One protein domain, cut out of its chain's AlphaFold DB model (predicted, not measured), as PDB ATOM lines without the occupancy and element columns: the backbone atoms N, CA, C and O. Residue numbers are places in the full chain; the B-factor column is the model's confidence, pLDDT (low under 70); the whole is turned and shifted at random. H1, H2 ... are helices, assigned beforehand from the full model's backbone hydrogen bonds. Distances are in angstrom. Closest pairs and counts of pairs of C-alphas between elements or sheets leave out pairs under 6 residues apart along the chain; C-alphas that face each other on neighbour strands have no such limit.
ATOM      1  N   GLY A  56     102.187 125.292  70.964       89.75
ATOM      2  CA  GLY A  56     103.612 125.567  71.132       89.75
ATOM      3  C   GLY A  56     103.995 126.263  72.444       89.75
ATOM      4  O   GLY A  56     105.192 126.423  72.710       89.75
ATOM      5  N   GLN A  57     103.030 126.664  73.276       92.50
ATOM      6  CA  GLN A  57     103.304 127.156  74.631       92.50
ATOM      7  C   GLN A  57     103.708 125.997  75.557       92.50
ATOM      8  O   GLN A  57     103.216 124.885  75.369       92.50
ATOM      9  N   PRO A  58     104.582 126.219  76.558       92.12
ATOM     10  CA  PRO A  58     104.946 125.173  77.510       92.12
ATOM     11  C   PRO A  58     103.711 124.692  78.277       92.12
ATOM     12  O   PRO A  58     102.922 125.511  78.754       92.12
ATOM     13  N   ALA A  59     103.570 123.374  78.433       91.31
ATOM     14  CA  ALA A  59     102.444 122.785  79.155       91.31
ATOM     15  C   ALA A  59     102.461 123.118  80.661       91.31
ATOM     16  O   ALA A  59     101.410 123.106  81.289       91.31
ATOM     17  N   ASN A  60     103.632 123.467  81.222       91.12
ATOM     18  CA  ASN A  60     103.835 123.787  82.646       91.12
ATOM     19  C   ASN A  60     103.191 122.746  83.577       91.12
ATOM     20  O   ASN A  60     102.406 123.088  84.460       91.12
ATOM     21  N   TRP A  61     103.514 121.477  83.335       93.88
ATOM     22  CA  TRP A  61     102.907 120.347  84.027       93.88
ATOM     23  C   TRP A  61     103.097 120.395  85.554       93.88
ATOM     24  O   TRP A  61     104.133 120.820  86.071       93.88
ATOM     25  N   SER A  62     102.085 119.896  86.258       94.94
ATOM     26  CA  SER A  62     102.058 119.595  87.690       94.94
ATOM     27  C   SER A  62     101.104 118.424  87.957       94.94
ATOM     28  O   SER A  62     100.298 118.071  87.098       94.94
ATOM     29  N   MET A  63     101.120 117.880  89.177       94.44
ATOM     30  CA  MET A  63     100.163 116.844  89.603       94.44
ATOM     31  C   MET A  63      98.695 117.305  89.561       94.44
ATOM     32  O   MET A  63      97.799 116.477  89.481       94.44
ATOM     33  N   ASP A  64      98.441 118.615  89.565       95.00
ATOM     34  CA  ASP A  64      97.089 119.181  89.465       95.00
ATOM     35  C   ASP A  64      96.678 119.486  88.011       95.00
ATOM     36  O   ASP A  64      95.637 120.101  87.768       95.00
ATOM     37  N   SER A  65      97.516 119.134  87.029       94.38
ATOM     38  CA  SER A  65      97.235 119.397  85.615       94.38
ATOM     39  C   SER A  65      96.088 118.534  85.102       94.38
ATOM     40  O   SER A  65      95.986 117.354  85.425       94.38
ATOM     41  N   ASP A  66      95.259 119.105  84.230       93.75
ATOM     42  CA  ASP A  66      94.235 118.345  83.519       93.75
ATOM     43  C   ASP A  66      94.887 117.474  82.434       93.75
ATOM     44  O   ASP A  66      95.185 117.932  81.325       93.75
ATOM     45  N   CYS A  67      95.131 116.205  82.768       93.75
ATOM     46  CA  CYS A  67      95.775 115.237  81.883       93.75
ATOM     47  C   CYS A  67      95.007 115.051  80.562       93.75
ATOM     48  O   CYS A  67      95.627 114.796  79.526       93.75
ATOM     49  N   ALA A  68      93.678 115.229  80.571       93.69
ATOM     50  CA  ALA A  68      92.811 114.993  79.417       93.69
ATOM     51  C   ALA A  68      93.023 116.002  78.276       93.69
ATOM     52  O   ALA A  68      92.601 115.748  77.144       93.69
ATOM     53  N   ILE A  69      93.714 117.119  78.536       91.31
ATOM     54  CA  ILE A  69      94.092 118.089  77.499       91.31
ATOM     55  C   ILE A  69      94.943 117.414  76.410       91.31
ATOM     56  O   ILE A  69      94.716 117.659  75.220       91.31
ATOM     57  N   CYS A  70      95.867 116.528  76.802       92.31
ATOM     58  CA  CYS A  70      96.762 115.819  75.881       92.31
ATOM     59  C   CYS A  70      96.473 114.309  75.814       92.31
ATOM     60  O   CYS A  70      96.439 113.745  74.721       92.31
ATOM     61  N   HIS A  71      96.194 113.655  76.946       93.06
ATOM     62  CA  HIS A  71      95.946 112.209  77.050       93.06
ATOM     63  C   HIS A  71      94.486 111.846  76.763       93.06
ATOM     64  O   HIS A  71      93.762 111.299  77.594       93.06
ATOM     65  N   LYS A  72      94.023 112.204  75.560       92.38
ATOM     66  CA  LYS A  72      92.616 112.046  75.156       92.38
ATOM     67  C   LYS A  72      92.186 110.584  75.081       92.38
ATOM     68  O   LYS A  72      91.039 110.287  75.391       92.38
ATOM     69  N   THR A  73      93.082 109.689  74.668       92.12
ATOM     70  CA  THR A  73      92.794 108.253  74.563       92.12
ATOM     71  C   THR A  73      92.557 107.649  75.943       92.12
ATOM     72  O   THR A  73      91.542 106.993  76.163       92.12
ATOM     73  N   GLU A  74      93.453 107.921  76.892       93.06
ATOM     74  CA  GLU A  74      93.341 107.447  78.270       93.06
ATOM     75  C   GLU A  74      92.112 108.058  78.954       93.06
ATOM     76  O   GLU A  74      91.323 107.332  79.553       93.06
ATOM     77  N   ALA A  75      91.869 109.361  78.783       94.81
ATOM     78  CA  ALA A  75      90.677 110.014  79.326       94.81
ATOM     79  C   ALA A  75      89.370 109.460  78.727       94.81
ATOM     80  O   ALA A  75      88.377 109.307  79.436       94.81
ATOM     81  N   ALA A  76      89.352 109.125  77.433       95.19
ATOM     82  CA  ALA A  76      88.183 108.528  76.789       95.19
ATOM     83  C   ALA A  76      87.878 107.114  77.307       95.19
ATOM     84  O   ALA A  76      86.715 106.716  77.317       95.19
ATOM     85  N   SER A  77      88.892 106.378  77.779       95.12
ATOM     86  CA  SER A  77      88.711 105.023  78.318       95.12
ATOM     87  C   SER A  77      87.790 104.973  79.545       95.12
ATOM     88  O   SER A  77      87.120 103.972  79.769       95.12
ATOM     89  N   GLU A  78      87.680 106.072  80.300       95.31
ATOM     90  CA  GLU A  78      86.773 106.195  81.452       95.31
ATOM     91  C   GLU A  78      85.285 106.160  81.067       95.31
ATOM     92  O   GLU A  78      84.422 105.981  81.927       95.31
ATOM     93  N   LEU A  79      84.979 106.375  79.786       94.56
ATOM     94  CA  LEU A  79      83.624 106.450  79.235       94.56
ATOM     95  C   LEU A  79      83.368 105.394  78.153       94.56
ATOM     96  O   LEU A  79      82.286 105.374  77.565       94.56
ATOM     97  N   ASP A  80      84.358 104.555  77.858       96.12
ATOM     98  CA  ASP A  80      84.254 103.512  76.849       96.12
ATOM     99  C   ASP A  80      83.861 102.193  77.516       96.12
ATOM    100  O   ASP A  80      84.666 101.578  78.208       96.12
ATOM    101  N   ASP A  81      82.639 101.719  77.267       94.50
ATOM    102  CA  ASP A  81      82.164 100.421  77.763       94.50
ATOM    103  C   ASP A  81      83.053  99.247  77.301       94.50
ATOM    104  O   ASP A  81      83.053  98.184  77.927       94.50
ATOM    105  N   ALA A  82      83.820  99.417  76.215       94.19
ATOM    106  CA  ALA A  82      84.810  98.437  75.785       94.19
ATOM    107  C   ALA A  82      86.066  98.421  76.675       94.19
ATOM    108  O   ALA A  82      86.802  97.437  76.634       94.19
ATOM    109  N   CYS A  83      86.301  99.452  77.493       95.44
ATOM    110  CA  CYS A  83      87.367  99.549  78.490       95.44
ATOM    111  C   CYS A  83      86.801  99.433  79.923       95.44
ATOM    112  O   CYS A  83      86.658 100.426  80.644       95.44
ATOM    113  N   PRO A  84      86.478  98.212  80.388       91.50
ATOM    114  CA  PRO A  84      85.750  98.040  81.638       91.50
ATOM    115  C   PRO A  84      86.525  98.519  82.872       91.50
ATOM    116  O   PRO A  84      85.898  98.956  83.833       91.50
ATOM    117  N   GLN A  85      87.862  98.477  82.873       92.44
ATOM    118  CA  GLN A  85      88.649  98.990  84.004       92.44
ATOM    119  C   GLN A  85      88.610 100.515  84.096       92.44
ATOM    120  O   GLN A  85      88.459 101.036  85.199       92.44
ATOM    121  N   GLY A  86      88.700 101.223  82.964       94.31
ATOM    122  CA  GLY A  86      88.568 102.680  82.928       94.31
ATOM    123  C   GLY A  86      87.213 103.122  83.480       94.31
ATOM    124  O   GLY A  86      87.150 103.941  84.397       94.31
ATOM    125  N   VAL A  87      86.132 102.502  82.997       95.94
ATOM    126  CA  VAL A  87      84.764 102.772  83.471       95.94
ATOM    127  C   VAL A  87      84.594 102.440  84.958       95.94
ATOM    128  O   VAL A  87      84.007 103.227  85.702       95.94
ATOM    129  N   ALA A  88      85.114 101.298  85.418       95.62
ATOM    130  CA  ALA A  88      84.994 100.882  86.815       95.62
ATOM    131  C   ALA A  88      85.723 101.839  87.768       95.62
ATOM    132  O   ALA A  88      85.142 102.279  88.757       95.62
ATOM    133  N   HIS A  89      86.965 102.218  87.454       96.19
ATOM    134  CA  HIS A  89      87.716 103.166  88.276       96.19
ATOM    135  C   HIS A  89      87.080 104.557  88.270       96.19
ATOM    136  O   HIS A  89      86.977 105.189  89.323       96.19
ATOM    137  N   LYS A  90      86.546 105.004  87.125       95.69
ATOM    138  CA  LYS A  90      85.794 106.260  87.057       95.69
ATOM    139  C   LYS A  90      84.560 106.251  87.954       95.69
ATOM    140  O   LYS A  90      84.271 107.255  88.605       95.69
ATOM    141  N   ALA A  91      83.830 105.137  87.990       96.81
ATOM    142  CA  ALA A  91      82.636 104.998  88.818       96.81
ATOM    143  C   ALA A  91      82.943 105.118  90.322       96.81
ATOM    144  O   ALA A  91      82.132 105.677  91.060       96.81
ATOM    145  N   GLU A  92      84.126 104.672  90.751       97.00
ATOM    146  CA  GLU A  92      84.628 104.832  92.125       97.00
ATOM    147  C   GLU A  92      85.245 106.219  92.393       97.00
ATOM    148  O   GLU A  92      85.636 106.527  93.516       97.00
ATOM    149  N   GLY A  93      85.298 107.092  91.382       96.12
ATOM    150  CA  GLY A  93      85.830 108.447  91.501       96.12
ATOM    151  C   GLY A  93      87.354 108.537  91.447       96.12
ATOM    152  O   GLY A  93      87.885 109.598  91.769       96.12
ATOM    153  N   VAL A  94      88.033 107.468  91.021       95.69
ATOM    154  CA  VAL A  94      89.491 107.436  90.872       95.69
ATOM    155  C   VAL A  94      89.923 108.407  89.771       95.69
ATOM    156  O   VAL A  94      89.326 108.473  88.693       95.69
ATOM    157  N   THR A  95      90.974 109.165  90.053       94.69
ATOM    158  CA  THR A  95      91.588 110.174  89.189       94.69
ATOM    159  C   THR A  95      92.964 109.723  88.698       94.69
ATOM    160  O   THR A  95      93.579 108.819  89.260       94.69
ATOM    161  N   CYS A  96      93.486 110.363  87.646       94.94
ATOM    162  CA  CYS A  96      94.723 109.936  86.978       94.94
ATOM    163  C   CYS A  96      95.909 109.785  87.950       94.94
ATOM    164  O   CYS A  96      96.640 108.797  87.903       94.94
ATOM    165  N   ILE A  97      96.078 110.744  88.863       94.50
ATOM    166  CA  ILE A  97      97.206 110.782  89.805       94.50
ATOM    167  C   ILE A  97      97.079 109.817  90.986       94.50
ATOM    168  O   ILE A  97      98.040 109.654  91.734       94.50
ATOM    169  N   GLU A  98      95.927 109.169  91.163       94.19
ATOM    170  CA  GLU A  98      95.783 108.113  92.169       94.19
ATOM    171  C   GLU A  98      96.466 106.820  91.730       94.19
ATOM    172  O   GLU A  98      96.853 106.041  92.591       94.19
ATOM    173  N   CYS A  99      96.676 106.612  90.423       93.94
ATOM    174  CA  CYS A  99      97.527 105.539  89.899       93.94
ATOM    175  C   CYS A  99      98.902 106.054  89.458       93.94
ATOM    176  O   CYS A  99      99.914 105.401  89.705       93.94
ATOM    177  N   HIS A 100      98.949 107.223  88.814       94.12
ATOM    178  CA  HIS A 100     100.181 107.836  88.319       94.12
ATOM    179  C   HIS A 100     100.835 108.709  89.397       94.12
ATOM    180  O   HIS A 100     100.803 109.938  89.331       94.12
ATOM    181  N   THR A 101     101.410 108.065  90.410       92.50
ATOM    182  CA  THR A 101     101.893 108.720  91.639       92.50
ATOM    183  C   THR A 101     103.329 109.234  91.554       92.50
ATOM    184  O   THR A 101     103.736 110.061  92.373       92.50
ATOM    185  N   GLU A 102     104.105 108.778  90.565       93.25
ATOM    186  CA  GLU A 102     105.542 109.055  90.442       93.25
ATOM    187  C   GLU A 102     105.836 110.480  89.943       93.25
ATOM    188  O   GLU A 102     106.224 110.700  88.793       93.25
ATOM    189  N   ALA A 103     105.656 111.470  90.823       93.31
ATOM    190  CA  ALA A 103     105.714 112.893  90.489       93.31
ATOM    191  C   ALA A 103     107.033 113.333  89.829       93.31
ATOM    192  O   ALA A 103     106.998 114.094  88.866       93.31
ATOM    193  N   ASP A 104     108.188 112.847  90.296       93.56
ATOM    194  CA  ASP A 104     109.496 113.217  89.728       93.56
ATOM    195  C   ASP A 104     109.699 112.624  88.320       93.56
ATOM    196  O   ASP A 104     110.221 113.286  87.411       93.56
ATOM    197  N   THR A 105     109.239 111.388  88.114       93.50
ATOM    198  CA  THR A 105     109.258 110.714  86.808       93.50
ATOM    199  C   THR A 105     108.347 111.440  85.825       93.50
ATOM    200  O   THR A 105     108.754 111.731  84.699       93.50
ATOM    201  N   LEU A 106     107.137 111.801  86.261       92.94
ATOM    202  CA  LEU A 106     106.193 112.570  85.458       92.94
ATOM    203  C   LEU A 106     106.722 113.977  85.160       92.94
ATOM    204  O   LEU A 106     106.658 114.403  84.010       92.94
ATOM    205  N   ALA A 107     107.318 114.670  86.132       93.56
ATOM    206  CA  ALA A 107     107.937 115.978  85.915       93.56
ATOM    207  C   ALA A 107     109.014 115.913  84.825       93.56
ATOM    208  O   ALA A 107     109.064 116.769  83.943       93.56
ATOM    209  N   THR A 108     109.838 114.864  84.852       92.81
ATOM    210  CA  THR A 108     110.859 114.622  83.825       92.81
ATOM    211  C   THR A 108     110.232 114.363  82.457       92.81
ATOM    212  O   THR A 108     110.662 114.949  81.465       92.81
ATOM    213  N   ALA A 109     109.195 113.522  82.397       91.56
ATOM    214  CA  ALA A 109     108.506 113.192  81.152       91.56
ATOM    215  C   ALA A 109     107.814 114.407  80.507       91.56
ATOM    216  O   ALA A 109     107.721 114.477  79.283       91.56
ATOM    217  N   HIS A 110     107.368 115.373  81.314       93.31
ATOM    218  CA  HIS A 110     106.633 116.550  80.849       93.31
ATOM    219  C   HIS A 110     107.484 117.824  80.708       93.31
ATOM    220  O   HIS A 110     106.948 118.861  80.317       93.31
ATOM    221  N   ALA A 111     108.789 117.776  81.004       92.62
ATOM    222  CA  ALA A 111     109.641 118.967  81.101       92.62
ATOM    223  C   ALA A 111     109.665 119.828  79.822       92.62
ATOM    224  O   ALA A 111     109.666 121.055  79.908       92.62
ATOM    225  N   ASP A 112     109.646 119.185  78.652       91.69
ATOM    226  CA  ASP A 112     109.746 119.848  77.344       91.69
ATOM    227  C   ASP A 112     108.443 119.790  76.524       91.69
ATOM    228  O   ASP A 112     108.427 120.202  75.362       91.69
ATOM    229  N   VAL A 113     107.351 119.294  77.119       92.69
ATOM    230  CA  VAL A 113     106.058 119.139  76.437       92.69
ATOM    231  C   VAL A 113     105.397 120.499  76.232       92.69
ATOM    232  O   VAL A 113     105.320 121.337  77.142       92.69
ATOM    233  N   LYS A 114     104.875 120.714  75.025       94.38
ATOM    234  CA  LYS A 114     104.120 121.907  74.653       94.38
ATOM    235  C   LYS A 114     102.663 121.561  74.390       94.38
ATOM    236  O   LYS A 114     102.311 120.447  74.017       94.38
ATOM    237  N   LEU A 115     101.797 122.550  74.570       91.69
ATOM    238  CA  LEU A 115     100.404 122.438  74.159       91.69
ATOM    239  C   LEU A 115     100.334 122.226  72.642       91.69
ATOM    240  O   LEU A 115     101.059 122.877  71.890       91.69
ATOM    241  N   GLY A 116      99.471 121.307  72.217       87.88
ATOM    242  CA  GLY A 116      99.354 120.894  70.818       87.88
ATOM    243  C   GLY A 116     100.309 119.768  70.408       87.88
ATOM    244  O   GLY A 116     100.124 119.209  69.329       87.88
ATOM    245  N   ASP A 117     101.279 119.388  71.251       90.44
ATOM    246  CA  ASP A 117     102.076 118.182  71.016       90.44
ATOM    247  C   ASP A 117     101.198 116.931  71.175       90.44
ATOM    248  O   ASP A 117     100.361 116.839  72.079       90.44
ATOM    249  N   GLU A 118     101.413 115.937  70.313       85.50
ATOM    250  CA  GLU A 118     100.797 114.625  70.489       85.50
ATOM    251  C   GLU A 118     101.601 113.804  71.507       85.50
ATOM    252  O   GLU A 118     102.830 113.708  71.384       85.50
ATOM    253  N   PRO A 119     100.943 113.186  72.506       82.88
ATOM    254  CA  PRO A 119     101.632 112.288  73.416       82.88
ATOM    255  C   PRO A 119     102.212 111.096  72.647       82.88
ATOM    256  O   PRO A 119     101.703 110.676  71.604       82.88
ATOM    257  N   ALA A 120     103.289 110.518  73.182       80.44
ATOM    258  CA  ALA A 120     103.880 109.327  72.595       80.44
ATOM    259  C   ALA A 120     102.836 108.204  72.504       80.44
ATOM    260  O   ALA A 120     102.171 107.874  73.480       80.44
ATOM    261  N   SER A 121     102.752 107.544  71.348       75.56
ATOM    262  CA  SER A 121     101.800 106.445  71.124       75.56
ATOM    263  C   SER A 121     102.122 105.171  71.923       75.56
ATOM    264  O   SER A 121     101.477 104.140  71.741       75.56
ATOM    265  N   LYS A 122     103.205 105.181  72.706       72.38
ATOM    266  CA  LYS A 122     103.662 104.079  73.551       72.38
ATOM    267  C   LYS A 122     104.175 104.651  74.860       72.38
ATOM    268  O   LYS A 122     104.872 105.663  74.854       72.38
ATOM    269  N   VAL A 123     103.895 103.938  75.945       75.25
ATOM    270  CA  VAL A 123     104.451 104.228  77.264       75.25
ATOM    271  C   VAL A 123     105.978 104.181  77.185       75.25
ATOM    272  O   VAL A 123     106.556 103.191  76.732       75.25
ATOM    273  N   THR A 124     106.626 105.271  77.586       69.75
ATOM    274  CA  THR A 124     108.092 105.413  77.607       69.75
ATOM    275  C   THR A 124     108.669 105.343  79.016       69.75
ATOM    276  O   THR A 124     109.874 105.148  79.165       69.75
ATOM    277  N   VAL A 125     107.821 105.492  80.035       77.44
ATOM    278  CA  VAL A 125     108.185 105.514  81.452       77.44
ATOM    279  C   VAL A 125     107.148 104.759  82.275       77.44
ATOM    280  O   VAL A 125     105.946 104.878  82.039       77.44
ATOM    281  N   GLU A 126     107.612 103.989  83.252       83.56
ATOM    282  CA  GLU A 126     106.746 103.378  84.256       83.56
ATOM    283  C   GLU A 126     106.394 104.432  85.309       83.56
ATOM    284  O   GLU A 126     107.270 105.114  85.834       83.56
ATOM    285  N   THR A 127     105.100 104.627  85.549       85.56
ATOM    286  CA  THR A 127     104.581 105.698  86.423       85.56
ATOM    287  C   THR A 127     103.560 105.193  87.437       85.56
ATOM    288  O   THR A 127     103.044 105.988  88.216       85.56
ATOM    289  N   VAL A 128     103.275 103.891  87.416       91.00
ATOM    290  CA  VAL A 128     102.322 103.224  88.302       91.00
ATOM    291  C   VAL A 128     103.091 102.187  89.103       91.00
ATOM    292  O   VAL A 128     103.539 101.190  88.541       91.00
TER     293      VAL A 128
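What this domain is: This is residues 56 to 128 of the 218 residues of the protein "Cytochrom_c3_2 domain-containing protein" of Rubneribacter badeniensis (UniProt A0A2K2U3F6). There is little regular structure here: four short helices, no two of them touching, are strung along a looping chain, with H2 at one end of the long axis and H1 near it, H4 toward the other end, and H3 between H2 and H4. Two long loop stretches, residues 56 to 71 and 111 to 128, make much of the rest, the last folding back toward H3. The printed part has 73 residues, with named helices H1 to H4 in chain order and no named strand; the class is all helix, with 26 residues in named elements. It is compact, radius of gyration of the C-alphas 12.7 A, spanning 33 by 22 by 21 A.

Where its parts are: Find C-alpha 84 at (85.750, 98.040, 81.638); from there H2 runs 10.5 A to residue 91. H4, residues 103 to 110, runs 10.4 A to C-alpha 110 at (106.633, 116.550, 80.849). H1 is residues 72 to 77, 8.6 A, and H3 residues 96 to 99, 6.0 A.

How they stand to each other: Look at Ser 77 and Gly 86, whose C-alphas, 5.2 A apart, are the closest of H1 and H2; these helices are close but not clearly touching, about perpendicular at 89 degrees. H4 is apart from H1, H2 and H3, and H3 is apart from H1 and H2. In H1, H2 and H4 every O i to N i+4 pair is within hydrogen-bond range; H3 is too short for one.

The domain as a whole: The C-alphas of Gly 56 and Glu 92, the two farthest apart, are 35.1 A from each other. The printed part has no cut, and no link between helices is long. Mean pLDDT of the printed part is 91.6; look to residue 124 for the one value under 70.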